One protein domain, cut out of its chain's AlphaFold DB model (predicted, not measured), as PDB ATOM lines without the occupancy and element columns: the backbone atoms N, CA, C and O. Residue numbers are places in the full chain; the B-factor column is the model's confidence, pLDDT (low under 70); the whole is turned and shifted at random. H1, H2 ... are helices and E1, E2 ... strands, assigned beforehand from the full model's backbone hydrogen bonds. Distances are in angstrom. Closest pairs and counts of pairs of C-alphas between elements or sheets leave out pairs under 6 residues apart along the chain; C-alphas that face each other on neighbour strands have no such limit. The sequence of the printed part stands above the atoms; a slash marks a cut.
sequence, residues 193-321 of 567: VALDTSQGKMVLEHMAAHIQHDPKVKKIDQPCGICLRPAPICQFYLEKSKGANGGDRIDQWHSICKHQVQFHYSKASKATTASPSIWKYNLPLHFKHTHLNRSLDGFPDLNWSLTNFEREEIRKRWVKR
ATOM      1  N   VAL A 193     143.169 111.858  91.908       90.44
ATOM      2  CA  VAL A 193     143.838 113.145  92.149       90.44
ATOM      3  C   VAL A 193     142.936 114.016  93.015       90.44
ATOM      4  O   VAL A 193     141.819 114.335  92.607       90.44
ATOM      5  N   ALA A 194     143.425 114.431  94.183       88.81
ATOM      6  CA  ALA A 194     142.742 115.387  95.050       88.81
ATOM      7  C   ALA A 194     143.000 116.831  94.579       88.81
ATOM      8  O   ALA A 194     144.146 117.233  94.371       88.81
ATOM      9  N   LEU A 195     141.931 117.605  94.402       90.50
ATOM     10  CA  LEU A 195     141.951 118.956  93.848       90.50
ATOM     11  C   LEU A 195     141.414 119.968  94.846       90.50
ATOM     12  O   LEU A 195     140.257 119.871  95.241       90.50
ATOM     13  N   ASP A 196     142.213 120.977  95.169       87.94
ATOM     14  CA  ASP A 196     141.837 122.042  96.095       87.94
ATOM     15  C   ASP A 196     140.814 123.026  95.469       87.94
ATOM     16  O   ASP A 196     141.148 123.805  94.578       87.94
ATOM     17  N   THR A 197     139.564 123.016  95.929       87.50
ATOM     18  CA  THR A 197     138.447 123.900  95.565       87.50
ATOM     19  C   THR A 197     138.658 125.351  95.936       87.50
ATOM     20  O   THR A 197     138.048 126.212  95.297       87.50
ATOM     21  N   SER A 198     139.525 125.648  96.909       83.56
ATOM     22  CA  SER A 198     139.949 127.029  97.156       83.56
ATOM     23  C   SER A 198     140.797 127.556  95.993       83.56
ATOM     24  O   SER A 198     140.815 128.752  95.711       83.56
ATOM     25  N   GLN A 199     141.421 126.648  95.235       88.38
ATOM     26  CA  GLN A 199     142.118 126.924  93.987       88.38
ATOM     27  C   GLN A 199     141.203 126.611  92.801       88.38
ATOM     28  O   GLN A 199     141.529 125.788  91.944       88.38
ATOM     29  N   GLY A 200     140.058 127.299  92.712       89.06
ATOM     30  CA  GLY A 200     139.063 127.066  91.658       89.06
ATOM     31  C   GLY A 200     139.663 127.032  90.246       89.06
ATOM     32  O   GLY A 200     139.300 126.175  89.445       89.06
ATOM     33  N   LYS A 201     140.675 127.868  89.965       88.31
ATOM     34  CA  LYS A 201     141.443 127.834  88.708       88.31
ATOM     35  C   LYS A 201     142.118 126.478  88.448       88.31
ATOM     36  O   LYS A 201     142.025 125.973  87.337       88.31
ATOM     37  N   MET A 202     142.761 125.872  89.444       90.38
ATOM     38  CA  MET A 202     143.417 124.567  89.294       90.38
ATOM     39  C   MET A 202     142.405 123.450  89.027       90.38
ATOM     40  O   MET A 202     142.634 122.614  88.155       90.38
ATOM     41  N   VAL A 203     141.262 123.462  89.725       92.44
ATOM     42  CA  VAL A 203     140.161 122.508  89.490       92.44
ATOM     43  C   VAL A 203     139.695 122.592  88.040       92.44
ATOM     44  O   VAL A 203     139.628 121.600  87.323       92.44
ATOM     45  N   LEU A 204     139.424 123.810  87.595       91.94
ATOM     46  CA  LEU A 204     138.980 124.143  86.254       91.94
ATOM     47  C   LEU A 204     139.970 123.712  85.165       91.94
ATOM     48  O   LEU A 204     139.578 123.111  84.166       91.94
ATOM     49  N   GLU A 205     141.261 123.965  85.366       91.31
ATOM     50  CA  GLU A 205     142.323 123.544  84.451       91.31
ATOM     51  C   GLU A 205     142.470 122.020  84.380       91.31
ATOM     52  O   GLU A 205     142.690 121.466  83.301       91.31
ATOM     53  N   HIS A 206     142.306 121.335  85.512       94.44
ATOM     54  CA  HIS A 206     142.319 119.879  85.569       94.44
ATOM     55  C   HIS A 206     141.122 119.276  84.817       94.44
ATOM     56  O   HIS A 206     141.290 118.401  83.967       94.44
ATOM     57  N   MET A 207     139.910 119.780  85.064       94.94
ATOM     58  CA  MET A 207     138.698 119.302  84.388       94.94
ATOM     59  C   MET A 207     138.710 119.622  82.892       94.94
ATOM     60  O   MET A 207     138.281 118.804  82.082       94.94
ATOM     61  N   ALA A 208     139.266 120.768  82.498       93.25
ATOM     62  CA  ALA A 208     139.506 121.110  81.100       93.25
ATOM     63  C   ALA A 208     140.385 120.082  80.378       93.25
ATOM     64  O   ALA A 208     140.087 119.709  79.240       93.25
ATOM     65  N   ALA A 209     141.445 119.606  81.038       95.00
ATOM     66  CA  ALA A 209     142.314 118.572  80.492       95.00
ATOM     67  C   ALA A 209     141.545 117.268  80.244       95.00
ATOM     68  O   ALA A 209     141.684 116.684  79.168       95.00
ATOM     69  N   HIS A 210     140.672 116.869  81.176       96.06
ATOM     70  CA  HIS A 210     139.775 115.729  80.978       96.06
ATOM     71  C   HIS A 210     138.815 115.942  79.810       96.06
ATOM     72  O   HIS A 210     138.757 115.105  78.918       96.06
ATOM     73  N   ILE A 211     138.113 117.080  79.759       94.44
ATOM     74  CA  ILE A 211     137.193 117.379  78.653       94.44
ATOM     75  C   ILE A 211     137.919 117.267  77.315       94.44
ATOM     76  O   ILE A 211     137.354 116.722  76.375       94.44
ATOM     77  N   GLN A 212     139.155 117.765  77.206       93.62
ATOM     78  CA  GLN A 212     139.869 117.779  75.933       93.62
ATOM     79  C   GLN A 212     140.471 116.440  75.518       93.62
ATOM     80  O   GLN A 212     140.399 116.125  74.325       93.62
ATOM     81  N   HIS A 213     141.056 115.697  76.458       95.12
ATOM     82  CA  HIS A 213     141.953 114.580  76.155       95.12
ATOM     83  C   HIS A 213     141.537 113.239  76.763       95.12
ATOM     84  O   HIS A 213     142.100 112.220  76.366       95.12
ATOM     85  N   ASP A 214     140.579 113.204  77.693       96.25
ATOM     86  CA  ASP A 214     140.122 111.948  78.284       96.25
ATOM     87  C   ASP A 214     139.102 111.258  77.366       96.25
ATOM     88  O   ASP A 214     137.993 111.771  77.192       96.25
ATOM     89  N   PRO A 215     139.413 110.076  76.803       95.81
ATOM     90  CA  PRO A 215     138.471 109.352  75.954       95.81
ATOM     91  C   PRO A 215     137.210 108.897  76.706       95.81
ATOM     92  O   PRO A 215     136.195 108.615  76.071       95.81
ATOM     93  N   LYS A 216     137.243 108.829  78.047       96.25
ATOM     94  CA  LYS A 216     136.076 108.484  78.871       96.25
ATOM     95  C   LYS A 216     135.059 109.627  78.941       96.25
ATOM     96  O   LYS A 216     133.887 109.380  79.220       96.25
ATOM     97  N   VAL A 217     135.485 110.867  78.687       95.75
ATOM     98  CA  VAL A 217     134.628 112.053  78.761       95.75
ATOM     99  C   VAL A 217     134.052 112.361  77.382       95.75
ATOM    100  O   VAL A 217     134.703 112.904  76.489       95.75
ATOM    101  N   LYS A 218     132.772 112.037  77.204       94.69
ATOM    102  CA  LYS A 218     132.043 112.310  75.967       94.69
ATOM    103  C   LYS A 218     131.674 113.792  75.885       94.69
ATOM    104  O   LYS A 218     130.737 114.249  76.529       94.69
ATOM    105  N   LYS A 219     132.373 114.552  75.035       92.56
ATOM    106  CA  LYS A 219     132.107 115.993  74.826       92.56
ATOM    107  C   LYS A 219     130.668 116.292  74.372       92.56
ATOM    108  O   LYS A 219     130.148 117.368  74.654       92.56
ATOM    109  N   ILE A 220     130.031 115.346  73.675       91.81
ATOM    110  CA  ILE A 220     128.639 115.461  73.209       91.81
ATOM    111  C   ILE A 220     127.637 115.599  74.360       91.81
ATOM    112  O   ILE A 220     126.626 116.278  74.203       91.81
ATOM    113  N   ASP A 221     127.967 115.063  75.535       93.75
ATOM    114  CA  ASP A 221     127.118 115.135  76.726       93.75
ATOM    115  C   ASP A 221     127.228 116.495  77.445       93.75
ATOM    116  O   ASP A 221     126.640 116.693  78.509       93.75
ATOM    117  N   GLN A 222     128.000 117.436  76.883       91.44
ATOM    118  CA  GLN A 222     128.252 118.771  77.433       91.44
ATOM    119  C   GLN A 222     128.641 118.714  78.924       91.44
ATOM    120  O   GLN A 222     127.962 119.300  79.770       91.44
ATOM    121  N   PRO A 223     129.716 117.983  79.275       94.50
ATOM    122  CA  PRO A 223     130.077 117.744  80.666       94.50
ATOM    123  C   PRO A 223     130.349 119.053  81.415       94.50
ATOM    124  O   PRO A 223     130.963 119.986  80.889       94.50
ATOM    125  N   CYS A 224     129.924 119.098  82.676       93.00
ATOM    126  CA  CYS A 224     130.167 120.202  83.593       93.00
ATOM    127  C   CYS A 224     131.670 120.485  83.725       93.00
ATOM    128  O   CYS A 224     132.439 119.590  84.065       93.00
ATOM    129  N   GLY A 225     132.083 121.745  83.576       91.50
ATOM    130  CA  GLY A 225     133.491 122.152  83.688       91.50
ATOM    131  C   GLY A 225     134.128 121.987  85.075       91.50
ATOM    132  O   GLY A 225     135.308 122.277  85.216       91.50
ATOM    133  N   ILE A 226     133.373 121.548  86.091       92.06
ATOM    134  CA  ILE A 226     133.859 121.399  87.473       92.06
ATOM    135  C   ILE A 226     133.758 119.953  87.970       92.06
ATOM    136  O   ILE A 226     134.663 119.464  88.636       92.06
ATOM    137  N   CYS A 227     132.670 119.245  87.654       93.31
ATOM    138  CA  CYS A 227     132.461 117.865  88.115       93.31
ATOM    139  C   CYS A 227     132.325 116.830  86.990       93.31
ATOM    140  O   CYS A 227     132.102 115.657  87.284       93.31
ATOM    141  N   LEU A 228     132.405 117.258  85.724       94.69
ATOM    142  CA  LEU A 228     132.293 116.427  84.518       94.69
ATOM    143  C   LEU A 228     130.986 115.628  84.376       94.69
ATOM    144  O   LEU A 228     130.875 114.793  83.484       94.69
ATOM    145  N   ARG A 229     129.971 115.883  85.214       93.94
ATOM    146  CA  ARG A 229     128.631 115.305  85.028       93.94
ATOM    147  C   ARG A 229     127.984 115.864  83.755       93.94
ATOM    148  O   ARG A 229     128.169 117.051  83.482       93.94
ATOM    149  N   PRO A 230     127.227 115.049  83.007       93.88
ATOM    150  CA  PRO A 230     126.595 115.482  81.766       93.88
ATOM    151  C   PRO A 230     125.542 116.571  82.018       93.88
ATOM    152  O   PRO A 230     124.923 116.627  83.087       93.88
ATOM    153  N   ALA A 231     125.324 117.441  81.036       89.44
ATOM    154  CA  ALA A 231     124.196 118.364  81.062       89.44
ATOM    155  C   ALA A 231     122.864 117.581  80.971       89.44
ATOM    156  O   ALA A 231     122.823 116.527  80.336       89.44
ATOM    157  N   PRO A 232     121.768 118.062  81.590       91.81
ATOM    158  CA  PRO A 232     121.607 119.341  82.290       91.81
ATOM    159  C   PRO A 232     121.810 119.243  83.815       91.81
ATOM    160  O   PRO A 232     121.324 120.103  84.545       91.81
ATOM    161  N   ILE A 233     122.497 118.204  84.312       91.94
ATOM    162  CA  ILE A 233     122.596 117.910  85.756       91.94
ATOM    163  C   ILE A 233     123.242 119.062  86.530       91.94
ATOM    164  O   ILE A 233     122.945 119.260  87.705       91.94
ATOM    165  N   CYS A 234     124.172 119.785  85.900       92.75
ATOM    166  CA  CYS A 234     124.796 120.954  86.502       92.75
ATOM    167  C   CYS A 234     124.392 122.229  85.779       92.75
ATOM    168  O   CYS A 234     124.607 122.344  84.572       92.75
ATOM    169  N   GLN A 235     123.862 123.187  86.534       90.31
ATOM    170  CA  GLN A 235     123.436 124.489  86.029       90.31
ATOM    171  C   GLN A 235     124.082 125.587  86.862       90.31
ATOM    172  O   GLN A 235     124.142 125.490  88.087       90.31
ATOM    173  N   PHE A 236     124.587 126.613  86.185       88.94
ATOM    174  CA  PHE A 236     125.199 127.768  86.823       88.94
ATOM    175  C   PHE A 236     124.371 128.993  86.482       88.94
ATOM    176  O   PHE A 236     124.201 129.320  85.306       88.94
ATOM    177  N   TYR A 237     123.870 129.656  87.513       90.38
ATOM    178  CA  TYR A 237     123.195 130.935  87.383       90.38
ATOM    179  C   TYR A 237     124.217 132.036  87.624       90.38
ATOM    180  O   TYR A 237     125.137 131.886  88.429       90.38
ATOM    181  N   LEU A 238     124.084 133.130  86.883       88.75
ATOM    182  CA  LEU A 238     124.937 134.298  87.035       88.75
ATOM    183  C   LEU A 238     124.121 135.421  87.662       88.75
ATOM    184  O   LEU A 238     123.011 135.710  87.219       88.75
ATOM    185  N   GLU A 239     124.695 136.077  88.659       90.19
ATOM    186  CA  GLU A 239     124.167 137.300  89.251       90.19
ATOM    187  C   GLU A 239     125.145 138.458  89.012       90.19
ATOM    188  O   GLU A 239     126.354 138.267  88.848       90.19
ATOM    189  N   LYS A 240     124.633 139.689  89.013       89.50
ATOM    190  CA  LYS A 240     125.492 140.874  88.954       89.50
ATOM    191  C   LYS A 240     126.084 141.141  90.329       89.50
ATOM    192  O   LYS A 240     125.356 141.223  91.317       89.50
ATOM    193  N   SER A 241     127.399 141.319  90.401       86.44
ATOM    194  CA  SER A 241     128.032 141.782  91.637       86.44
ATOM    195  C   SER A 241     127.600 143.215  91.989       86.44
ATOM    196  O   SER A 241     127.102 143.967  91.150       86.44
ATOM    197  N   LYS A 242     127.740 143.590  93.267       89.69
ATOM    198  CA  LYS A 242     127.303 144.900  93.776       89.69
ATOM    199  C   LYS A 242     128.093 146.046  93.116       89.69
ATOM    200  O   LYS A 242     129.312 145.966  92.998       89.69
ATOM    201  N   GLY A 243     127.397 147.134  92.774       90.81
ATOM    202  CA  GLY A 243     127.973 148.368  92.218       90.81
ATOM    203  C   GLY A 243     127.710 148.563  90.720       90.81
ATOM    204  O   GLY A 243     127.426 147.615  89.994       90.81
ATOM    205  N   ALA A 244     127.820 149.807  90.238       86.44
ATOM    206  CA  ALA A 244     127.573 150.158  88.829       86.44
ATOM    207  C   ALA A 244     128.497 149.427  87.835       86.44
ATOM    208  O   ALA A 244     128.117 149.207  86.689       86.44
ATOM    209  N   ASN A 245     129.680 149.014  88.301       84.81
ATOM    210  CA  ASN A 245     130.686 148.291  87.523       84.81
ATOM    211  C   ASN A 245     130.849 146.832  87.979       84.81
ATOM    212  O   ASN A 245     131.870 146.209  87.692       84.81
ATOM    213  N   GLY A 246     129.878 146.295  88.724       81.88
ATOM    214  CA  GLY A 246     129.915 144.909  89.161       81.88
ATOM    215  C   GLY A 246     129.876 143.956  87.966       81.88
ATOM    216  O   GLY A 246     128.927 143.973  87.183       81.88
ATOM    217  N   GLY A 247     130.911 143.125  87.812       82.88
ATOM    218  CA  GLY A 247     130.922 142.028  86.843       82.88
ATOM    219  C   GLY A 247     129.938 140.914  87.208       82.88
ATOM    220  O   GLY A 247     129.425 140.864  88.332       82.88
ATOM    221  N   ASP A 248     129.696 140.005  86.267       83.81
ATOM    222  CA  ASP A 248     128.896 138.806  86.515       83.81
ATOM    223  C   ASP A 248     129.672 137.840  87.428       83.81
ATOM    224  O   ASP A 248     130.868 137.603  87.238       83.81
ATOM    225  N   ARG A 249     128.995 137.275  88.428       86.38
ATOM    226  CA  ARG A 249     129.517 136.229  89.320       86.38
ATOM    227  C   ARG A 249     128.556 135.046  89.334       86.38
ATOM    228  O   ARG A 249     127.377 135.214  89.043       86.38
ATOM    229  N   ILE A 250     129.051 133.856  89.673       87.00
ATOM    230  CA  ILE A 250     128.168 132.706  89.891       87.00
ATOM    231  C   ILE A 250     127.304 132.988  91.114       87.00
ATOM    232  O   ILE A 250     127.827 133.262  92.196       87.00
ATOM    233  N   ASP A 251     125.998 132.865  90.933       89.44
ATOM    234  CA  ASP A 251     125.038 132.802  92.018       89.44
ATOM    235  C   ASP A 251     125.154 131.426  92.678       89.44
ATOM    236  O   ASP A 251     124.658 130.419  92.161       89.44
ATOM    237  N   GLN A 252     125.888 131.366  93.787       85.00
ATOM    238  CA  GLN A 252     126.144 130.113  94.503       85.00
ATOM    239  C   GLN A 252     124.861 129.503  95.074       85.00
ATOM    240  O   GLN A 252     124.789 128.287  95.223       85.00
ATOM    241  N   TRP A 253     123.850 130.327  95.353       83.31
ATOM    242  CA  TRP A 253     122.598 129.872  95.941       83.31
ATOM    243  C   TRP A 253     121.730 129.146  94.915       83.31
ATOM    244  O   TRP A 253     121.230 128.058  95.177       83.31
ATOM    245  N   HIS A 254     121.594 129.720  93.719       87.75
ATOM    246  CA  HIS A 254     120.752 129.137  92.674       87.75
ATOM    247  C   HIS A 254     121.480 128.081  91.830       87.75
ATOM    248  O   HIS A 254     120.839 127.259  91.177       87.75
ATOM    249  N   SER A 255     122.816 128.084  91.807       89.38
ATOM    250  CA  SER A 255     123.596 127.128  91.012       89.38
ATOM    251  C   SER A 255     123.550 125.709  91.574       89.38
ATOM    252  O   SER A 255     123.733 125.464  92.760       89.38
ATOM    253  N   ILE A 256     123.409 124.728  90.689       88.19
ATOM    254  CA  ILE A 256     123.233 123.320  91.042       88.19
ATOM    255  C   ILE A 256     124.476 122.567  90.575       88.19
ATOM    256  O   ILE A 256     124.515 122.003  89.489       88.19
ATOM    257  N   CYS A 257     125.553 122.564  91.355       91.12
ATOM    258  CA  CYS A 257     126.705 121.696  91.106       91.12
ATOM    259  C   CYS A 257     127.130 121.069  92.428       91.12
ATOM    260  O   CYS A 257     127.298 121.781  93.407       91.12
ATOM    261  N   LYS A 258     127.359 119.749  92.460       83.75
ATOM    262  CA  LYS A 258     127.809 119.057  93.682       83.75
ATOM    263  C   LYS A 258     129.133 119.621  94.214       83.75
ATOM    264  O   LYS A 258     129.400 119.583  95.405       83.75
ATOM    265  N   HIS A 259     129.969 120.106  93.307       86.69
ATOM    266  CA  HIS A 259     131.314 120.566  93.594       86.69
ATOM    267  C   HIS A 259     131.432 122.049  93.249       86.69
ATOM    268  O   HIS A 259     132.196 122.410  92.360       86.69
ATOM    269  N   GLN A 260     130.616 122.912  93.856       84.50
ATOM    270  CA  GLN A 260     130.782 124.347  93.639       84.50
ATOM    271  C   GLN A 260     132.185 124.769  94.096       84.50
ATOM    272  O   GLN A 260     132.617 124.435  95.198       84.50
ATOM    273  N   VAL A 261     132.904 125.484  93.235       87.31
ATOM    274  CA  VAL A 261     134.209 126.061  93.567       87.31
ATOM    275  C   VAL A 261     134.115 127.570  93.429       87.31
ATOM    276  O   VAL A 261     133.416 128.072  92.547       87.31
ATOM    277  N   GLN A 262     134.786 128.297  94.319       82.75
ATOM    278  CA  GLN A 262     134.800 129.753  94.270       82.75
ATOM    279  C   GLN A 262     135.915 130.220  93.342       82.75
ATOM    280  O   GLN A 262     137.075 129.839  93.487       82.75
ATOM    281  N   PHE A 263     135.562 131.041  92.361       81.25
ATOM    282  CA  PHE A 263     136.519 131.706  91.495       81.25
ATOM    283  C   PHE A 263     135.884 132.946  90.884       81.25
ATOM    284  O   PHE A 263     134.668 133.039  90.710       81.25
ATOM    285  N   HIS A 264     136.732 133.919  90.576       74.31
ATOM    286  CA  HIS A 264     136.313 135.174  89.982       74.31
ATOM    287  C   HIS A 264     136.355 135.068  88.460       74.31
ATOM    288  O   HIS A 264     137.378 134.701  87.882       74.31
ATOM    289  N   TYR A 265     135.248 135.428  87.816       74.56
ATOM    290  CA  TYR A 265     135.206 135.636  86.378       74.56
ATOM    291  C   TYR A 265     135.359 137.123  86.091       74.56
ATOM    292  O   TYR A 265     134.629 137.956  86.620       74.56
ATOM    293  N   SER A 266     136.293 137.459  85.214       67.69
ATOM    294  CA  SER A 266     136.289 138.743  84.526       67.69
ATOM    295  C   SER A 266     135.682 138.551  83.143       67.69
ATOM    296  O   SER A 266     135.903 137.514  82.510       67.69
ATOM    297  N   LYS A 267     134.973 139.564  82.631       67.19
ATOM    298  CA  LYS A 267     134.570 139.591  81.221       67.19
ATOM    299  C   LYS A 267     135.818 139.349  80.370       67.19
ATOM    300  O   LYS A 267     136.806 140.067  80.522       67.19
ATOM    301  N   ALA A 268     135.791 138.319  79.529       58.38
ATOM    302  CA  ALA A 268     136.923 137.945  78.689       58.38
ATOM    303  C   ALA A 268     137.142 139.030  77.623       58.38
ATOM    304  O   ALA A 268     136.602 138.948  76.526       58.38
ATOM    305  N   SER A 269     137.861 140.098  77.969       48.94
ATOM    306  CA  SER A 269     138.146 141.201  77.049       48.94
ATOM    307  C   SER A 269     139.440 140.973  76.268       48.94
ATOM    308  O   SER A 269     139.544 141.446  75.140       48.94
ATOM    309  N   LYS A 270     140.403 140.212  76.820       56.12
ATOM    310  CA  LYS A 270     141.633 139.766  76.140       56.12
ATOM    311  C   LYS A 270     142.065 138.388  76.646       56.12
ATOM    312  O   LYS A 270     142.103 138.160  77.853       56.12
ATOM    313  N   ALA A 271     142.394 137.478  75.728       49.25
ATOM    314  CA  ALA A 271     143.012 136.199  76.069       49.25
ATOM    315  C   ALA A 271     144.422 136.469  76.607       49.25
ATOM    316  O   ALA A 271     145.301 136.902  75.866       49.25
ATOM    317  N   THR A 272     144.624 136.266  77.905       57.22
ATOM    318  CA  THR A 272     145.951 136.280  78.524       57.22
ATOM    319  C   THR A 272     146.410 134.843  78.740       57.22
ATOM    320  O   THR A 272     145.592 133.929  78.869       57.22
ATOM    321  N   THR A 273     147.723 134.635  78.829       55.75
ATOM    322  CA  THR A 273     148.349 133.339  79.158       55.75
ATOM    323  C   THR A 273     147.813 132.716  80.454       55.75
ATOM    324  O   THR A 273     147.944 131.514  80.663       55.75
ATOM    325  N   ALA A 274     147.172 133.508  81.319       50.97
ATOM    326  CA  ALA A 274     146.718 133.093  82.637       50.97
ATOM    327  C   ALA A 274     145.255 132.604  82.714       50.97
ATOM    328  O   ALA A 274     144.872 132.133  83.787       50.97
ATOM    329  N   SER A 275     144.449 132.694  81.647       52.84
ATOM    330  CA  SER A 275     142.987 132.510  81.753       52.84
ATOM    331  C   SER A 275     142.386 131.678  80.608       52.84
ATOM    332  O   SER A 275     141.748 132.235  79.711       52.84
ATOM    333  N   PRO A 276     142.550 130.339  80.618       56.16
ATOM    334  CA  PRO A 276     141.904 129.476  79.635       56.16
ATOM    335  C   PRO A 276     140.379 129.598  79.727       56.16
ATOM    336  O   PRO A 276     139.770 129.482  80.792       56.16
ATOM    337  N   SER A 277     139.741 129.840  78.585       65.12
ATOM    338  CA  SER A 277     138.291 130.009  78.496       65.12
ATOM    339  C   SER A 277     137.602 128.648  78.395       65.12
ATOM    340  O   SER A 277     137.307 128.174  77.302       65.12
ATOM    341  N   ILE A 278     137.341 128.008  79.535       66.25
ATOM    342  CA  ILE A 278     136.878 126.604  79.607       66.25
ATOM    343  C   ILE A 278     135.564 126.350  78.872       66.25
ATOM    344  O   ILE A 278     135.348 125.291  78.287       66.25
ATOM    345  N   TRP A 279     134.703 127.357  78.835       68.75
ATOM    346  CA  TRP A 279     133.441 127.319  78.112       68.75
ATOM    347  C   TRP A 279     133.627 127.137  76.593       68.75
ATOM    348  O   TRP A 279     132.772 126.521  75.961       68.75
ATOM    349  N   LYS A 280     134.766 127.545  76.004       82.06
ATOM    350  CA  LYS A 280     135.058 127.342  74.569       82.06
ATOM    351  C   LYS A 280     135.148 125.868  74.174       82.06
ATOM    352  O   LYS A 280     134.906 125.530  73.022       82.06
ATOM    353  N   TYR A 281     135.481 124.983  75.112       83.25
ATOM    354  CA  TYR A 281     135.743 123.571  74.825       83.25
ATOM    355  C   TYR A 281     134.513 122.796  74.364       83.25
ATOM    356  O   TYR A 281     134.622 121.969  73.461       83.25
ATOM    357  N   ASN A 282     133.357 123.089  74.960       84.69
ATOM    358  CA  ASN A 282     132.099 122.413  74.644       84.69
ATOM    359  C   ASN A 282     131.185 123.258  73.757       84.69
ATOM    360  O   ASN A 282     130.194 122.742  73.244       84.69
ATOM    361  N   LEU A 283     131.503 124.538  73.547       84.62
ATOM    362  CA  LEU A 283     130.594 125.452  72.869       84.62
ATOM    363  C   LEU A 283     130.265 125.061  71.420       84.62
ATOM    364  O   LEU A 283     129.086 125.117  71.082       84.62
ATOM    365  N   PRO A 284     131.213 124.614  70.566       87.19
ATOM    366  CA  PRO A 284     130.862 124.207  69.205       87.19
ATOM    367  C   PRO A 284     129.840 123.064  69.175       87.19
ATOM    368  O   PRO A 284     128.913 123.065  68.367       87.19
ATOM    369  N   LEU A 285     129.979 122.109  70.099       87.44
ATOM    370  CA  LEU A 285     129.039 121.001  70.248       87.44
ATOM    371  C   LEU A 285     127.706 121.481  70.817       87.44
ATOM    372  O   LEU A 285     126.664 121.127  70.273       87.44
ATOM    373  N   HIS A 286     127.725 122.331  71.845       87.50
ATOM    374  CA  HIS A 286     126.515 122.954  72.375       87.50
ATOM    375  C   HIS A 286     125.727 123.662  71.274       87.50
ATOM    376  O   HIS A 286     124.536 123.425  71.120       87.50
ATOM    377  N   PHE A 287     126.398 124.463  70.447       88.69
ATOM    378  CA  PHE A 287     125.752 125.186  69.360       88.69
ATOM    379  C   PHE A 287     125.112 124.233  68.349       88.69
ATOM    380  O   PHE A 287     123.943 124.387  68.007       88.69
ATOM    381  N   LYS A 288     125.841 123.184  67.950       88.69
ATOM    382  CA  LYS A 288     125.333 122.162  67.030       88.69
ATOM    383  C   LYS A 288     124.116 121.413  67.586       88.69
ATOM    384  O   LYS A 288     123.236 121.049  66.815       88.69
ATOM    385  N   HIS A 289     124.062 121.174  68.895       86.75
ATOM    386  CA  HIS A 289     122.985 120.410  69.530       86.75
ATOM    387  C   HIS A 289     121.779 121.263  69.936       86.75
ATOM    388  O   HIS A 289     120.639 120.859  69.728       86.75
ATOM    389  N   THR A 290     122.016 122.434  70.517       87.44
ATOM    390  CA  THR A 290     120.983 123.288  71.120       87.44
ATOM    391  C   THR A 290     120.482 124.360  70.151       87.44
ATOM    392  O   THR A 290     119.362 124.852  70.288       87.44
ATOM    393  N   HIS A 291     121.272 124.712  69.135       88.81
ATOM    394  CA  HIS A 291     120.948 125.761  68.173       88.81
ATOM    395  C   HIS A 291     120.966 125.241  66.732       88.81
ATOM    396  O   HIS A 291     121.653 125.793  65.880       88.81
ATOM    397  N   LEU A 292     120.144 124.226  66.441       90.69
ATOM    398  CA  LEU A 292     120.045 123.578  65.119       90.69
ATOM    399  C   LEU A 292     119.899 124.561  63.937       90.69
ATOM    400  O   LEU A 292     120.368 124.277  62.841       90.69
ATOM    401  N   ASN A 293     119.275 125.723  64.170       92.88
ATOM    402  CA  ASN A 293     118.977 126.723  63.139       92.88
ATOM    403  C   ASN A 293     119.942 127.918  63.116       92.88
ATOM    404  O   ASN A 293     119.694 128.889  62.403       92.88
ATOM    405  N   ARG A 294     121.007 127.913  63.922       87.88
ATOM    406  CA  ARG A 294     122.021 128.972  63.891       87.88
ATOM    407  C   ARG A 294     123.361 128.351  63.522       87.88
ATOM    408  O   ARG A 294     123.748 127.334  64.085       87.88
ATOM    409  N   SER A 295     124.087 128.991  62.605       84.75
ATOM    410  CA  SER A 295     125.503 128.679  62.379       84.75
ATOM    411  C   SER A 295     126.380 129.489  63.334       84.75
ATOM    412  O   SER A 295     126.061 130.636  63.661       84.75
ATOM    413  N   LEU A 296     127.500 128.898  63.751       82.94
ATOM    414  CA  LEU A 296     128.576 129.593  64.466       82.94
ATOM    415  C   LEU A 296     129.188 130.723  63.624       82.94
ATOM    416  O   LEU A 296     129.686 131.690  64.193       82.94
ATOM    417  N   ASP A 297     129.092 130.639  62.292       85.38
ATOM    418  CA  ASP A 297     129.648 131.630  61.360       85.38
ATOM    419  C   ASP A 297     129.015 133.023  61.518       85.38
ATOM    420  O   ASP A 297     129.620 134.028  61.158       85.38
ATOM    421  N   GLY A 298     127.813 133.103  62.104       85.19
ATOM    422  CA  GLY A 298     127.146 134.371  62.413       85.19
ATOM    423  C   GLY A 298     127.780 135.158  63.567       85.19
ATOM    424  O   GLY A 298     127.317 136.252  63.878       85.19
ATOM    425  N   PHE A 299     128.817 134.613  64.211       82.75
ATOM    426  CA  PHE A 299     129.485 135.197  65.375       82.75
ATOM    427  C   PHE A 299     131.006 135.305  65.158       82.75
ATOM    428  O   PHE A 299     131.768 134.720  65.932       82.75
ATOM    429  N   PRO A 300     131.472 136.034  64.123       77.88
ATOM    430  CA  PRO A 300     132.892 136.090  63.758       77.88
ATOM    431  C   PRO A 300     133.773 136.719  64.848       77.88
ATOM    432  O   PRO A 300     134.934 136.345  64.995       77.88
ATOM    433  N   ASP A 301     133.211 137.624  65.653       76.44
ATOM    434  CA  ASP A 301     133.932 138.308  66.735       76.44
ATOM    435  C   ASP A 301     134.273 137.380  67.908       76.44
ATOM    436  O   ASP A 301     135.139 137.673  68.738       76.44
ATOM    437  N   LEU A 302     133.590 136.242  68.001       70.81
ATOM    438  CA  LEU A 302     133.818 135.265  69.045       70.81
ATOM    439  C   LEU A 302     134.786 134.214  68.505       70.81
ATOM    440  O   LEU A 302     134.396 133.246  67.864       70.81
ATOM    441  N   ASN A 303     136.084 134.397  68.759       75.12
ATOM    442  CA  ASN A 303     137.079 133.385  68.408       75.12
ATOM    443  C   ASN A 303     136.886 132.121  69.274       75.12
ATOM    444  O   ASN A 303     137.412 132.010  70.392       75.12
ATOM    445  N   TRP A 304     136.096 131.188  68.739       77.62
ATOM    446  CA  TRP A 304     135.744 129.897  69.334       77.62
ATOM    447  C   TRP A 304     136.853 128.859  69.223       77.62
ATOM    448  O   TRP A 304     136.873 127.887  69.978       77.62
ATOM    449  N   SER A 305     137.762 129.049  68.267       83.31
ATOM    450  CA  SER A 305     138.875 128.136  68.087       83.31
ATOM    451  C   SER A 305     139.831 128.268  69.267       83.31
ATOM    452  O   SER A 305     140.180 129.369  69.698       83.31
ATOM    453  N   LEU A 306     140.248 127.127  69.809       85.50
ATOM    454  CA  LEU A 306     141.379 127.125  70.723       85.50
ATOM    455  C   LEU A 306     142.614 127.528  69.939       85.50
ATOM    456  O   LEU A 306     142.857 127.013  68.844       85.50
ATOM    457  N   THR A 307     143.400 128.428  70.502       88.25
ATOM    458  CA  THR A 307     144.717 128.737  69.955       88.25
ATOM    459  C   THR A 307     145.628 127.506  70.066       88.25
ATOM    460  O   THR A 307     145.410 126.624  70.903       88.25
ATOM    461  N   ASN A 308     146.666 127.417  69.224       89.19
ATOM    462  CA  ASN A 308     147.670 126.348  69.345       89.19
ATOM    463  C   ASN A 308     148.326 126.355  70.730       89.19
ATOM    464  O   ASN A 308     148.545 125.297  71.310       89.19
ATOM    465  N   PHE A 309     148.548 127.552  71.277       87.62
ATOM    466  CA  PHE A 309     149.048 127.742  72.629       87.62
ATOM    467  C   PHE A 309     148.120 127.124  73.686       87.62
ATOM    468  O   PHE A 309     148.568 126.301  74.476       87.62
ATOM    469  N   GLU A 310     146.818 127.445  73.676       85.75
ATOM    470  CA  GLU A 310     145.859 126.862  74.630       85.75
ATOM    471  C   GLU A 310     145.797 125.334  74.520       85.75
ATOM    472  O   GLU A 310     145.780 124.650  75.542       85.75
ATOM    473  N   ARG A 311     145.785 124.788  73.294       89.75
ATOM    474  CA  ARG A 311     145.819 123.331  73.078       89.75
ATOM    475  C   ARG A 311     147.055 122.700  73.710       89.75
ATOM    476  O   ARG A 311     146.938 121.683  74.390       89.75
ATOM    477  N   GLU A 312     148.216 123.304  73.498       92.00
ATOM    478  CA  GLU A 312     149.487 122.791  73.995       92.00
ATOM    479  C   GLU A 312     149.589 122.886  75.524       92.00
ATOM    480  O   GLU A 312     149.997 121.927  76.178       92.00
ATOM    481  N   GLU A 313     149.132 123.984  76.130       89.75
ATOM    482  CA  GLU A 313     149.117 124.134  77.589       89.75
ATOM    483  C   GLU A 313     148.164 123.143  78.273       89.75
ATOM    484  O   GLU A 313     148.526 122.512  79.271       89.75
ATOM    485  N   ILE A 314     146.966 122.926  77.721       91.38
ATOM    486  CA  ILE A 314     146.039 121.910  78.244       91.38
ATOM    487  C   ILE A 314     146.639 120.509  78.093       91.38
ATOM    488  O   ILE A 314     146.544 119.703  79.018       91.38
ATOM    489  N   ARG A 315     147.313 120.226  76.970       94.00
ATOM    490  CA  ARG A 315     148.004 118.951  76.743       94.00
ATOM    491  C   ARG A 315     149.117 118.728  77.765       94.00
ATOM    492  O   ARG A 315     149.219 117.637  78.324       94.00
ATOM    493  N   LYS A 316     149.925 119.749  78.069       93.44
ATOM    494  CA  LYS A 316     150.951 119.675  79.124       93.44
ATOM    495  C   LYS A 316     150.328 119.357  80.482       93.44
ATOM    496  O   LYS A 316     150.837 118.489  81.191       93.44
ATOM    497  N   ARG A 317     149.214 120.009  80.836       91.69
ATOM    498  CA  ARG A 317     148.477 119.713  82.076       91.69
ATOM    499  C   ARG A 317     147.902 118.307  82.089       91.69
ATOM    500  O   ARG A 317     148.000 117.638  83.110       91.69
ATOM    501  N   TRP A 318     147.369 117.838  80.962       94.94
ATOM    502  CA  TRP A 318     146.910 116.464  80.811       94.94
ATOM    503  C   TRP A 318     148.035 115.481  81.124       94.94
ATOM    504  O   TRP A 318     147.862 114.631  81.989       94.94
ATOM    505  N   VAL A 319     149.208 115.624  80.504       94.69
ATOM    506  CA  VAL A 319     150.359 114.739  80.759       94.69
ATOM    507  C   VAL A 319     150.802 114.803  82.225       94.69
ATOM    508  O   VAL A 319     151.066 113.771  82.833       94.69
ATOM    509  N   LYS A 320     150.822 115.998  82.826       91.94
ATOM    510  CA  LYS A 320     151.260 116.210  84.216       91.94
ATOM    511  C   LYS A 320     150.202 115.893  85.279       91.94
ATOM    512  O   LYS A 320     150.528 115.946  86.460       91.94
ATOM    513  N   ARG A 321     148.957 115.560  84.911       91.44
ATOM    514  CA  ARG A 321     147.829 115.475  85.864       91.44
ATOM    515  C   ARG A 321     148.070 114.500  87.023       91.44
ATOM    516  O   ARG A 321     147.696 114.796  88.153       91.44
TER     517      ARG A 321
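What this domain is: This is residues 193 to 321 of the 567 residues of an uncharacterized protein of Coprinellus micaceus (UniProt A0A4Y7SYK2). Two long helices, H1 and H4, pack crosswise on each other; a two-strand antiparallel hairpin, E2 and E3, lies away from this pair, and much of the rest is loop. The short H2 sits near the middle, on H1, while H3 and the loop of residues 291 to 307 reach out to another side. The printed part has 129 residues with four named helices and three named strands, in the order E1, H1, E2, E3, H2, H3, H4; the class is mixed, helices and strands, with 59 residues, under half, in named elements. It is compact, with a radius of gyration of the C-alphas of 15.1 A and spans of 41 by 40 by 30 A.

How they stand to each other: Start at E1, residues 193 to 196, which pairs with no named strand. Next look at H1, residues 200 to 213, and H4, residues 308 to 321: they touch, about perpendicular at 80 degrees, the closest C-alphas being those of Ala 209 and Trp 318, 5.1 A apart. E2, residues 235 to 240, and E3, residues 248 to 256, form a hairpin at 139 degrees; find N 251 and O 237 at 2.8 A, within hydrogen-bond range. E3 bends by 87 degrees at residue 253. H2, residues 278 to 281, touches H1, closest at the C-alphas of Ala 208 and Ile 278, 6.3 A. H3, residues 283 to 290, and H2 meet only through their link. Every O i to N i+4 pair is within range in H1, H3 and H4; H2 is too short for one.

Where its parts are: Find C-alpha 193 at (143.838, 113.145, 92.149), where E1 begins. H1 runs 20.1 A from C-alpha 200, E3 17.1 A, E2 16.8 A and H4 19.8 A, ending at C-alpha 321, (147.829, 115.475, 85.864).

The domain as a whole: The farthest C-alphas, of Pro 215 and Ala 244, are 44.2 A apart. The printed part has no cut; the links H1 to E2, E3 to H2 and H3 to H4 are long. Look for pLDDT under 70 at residues 266 to 279.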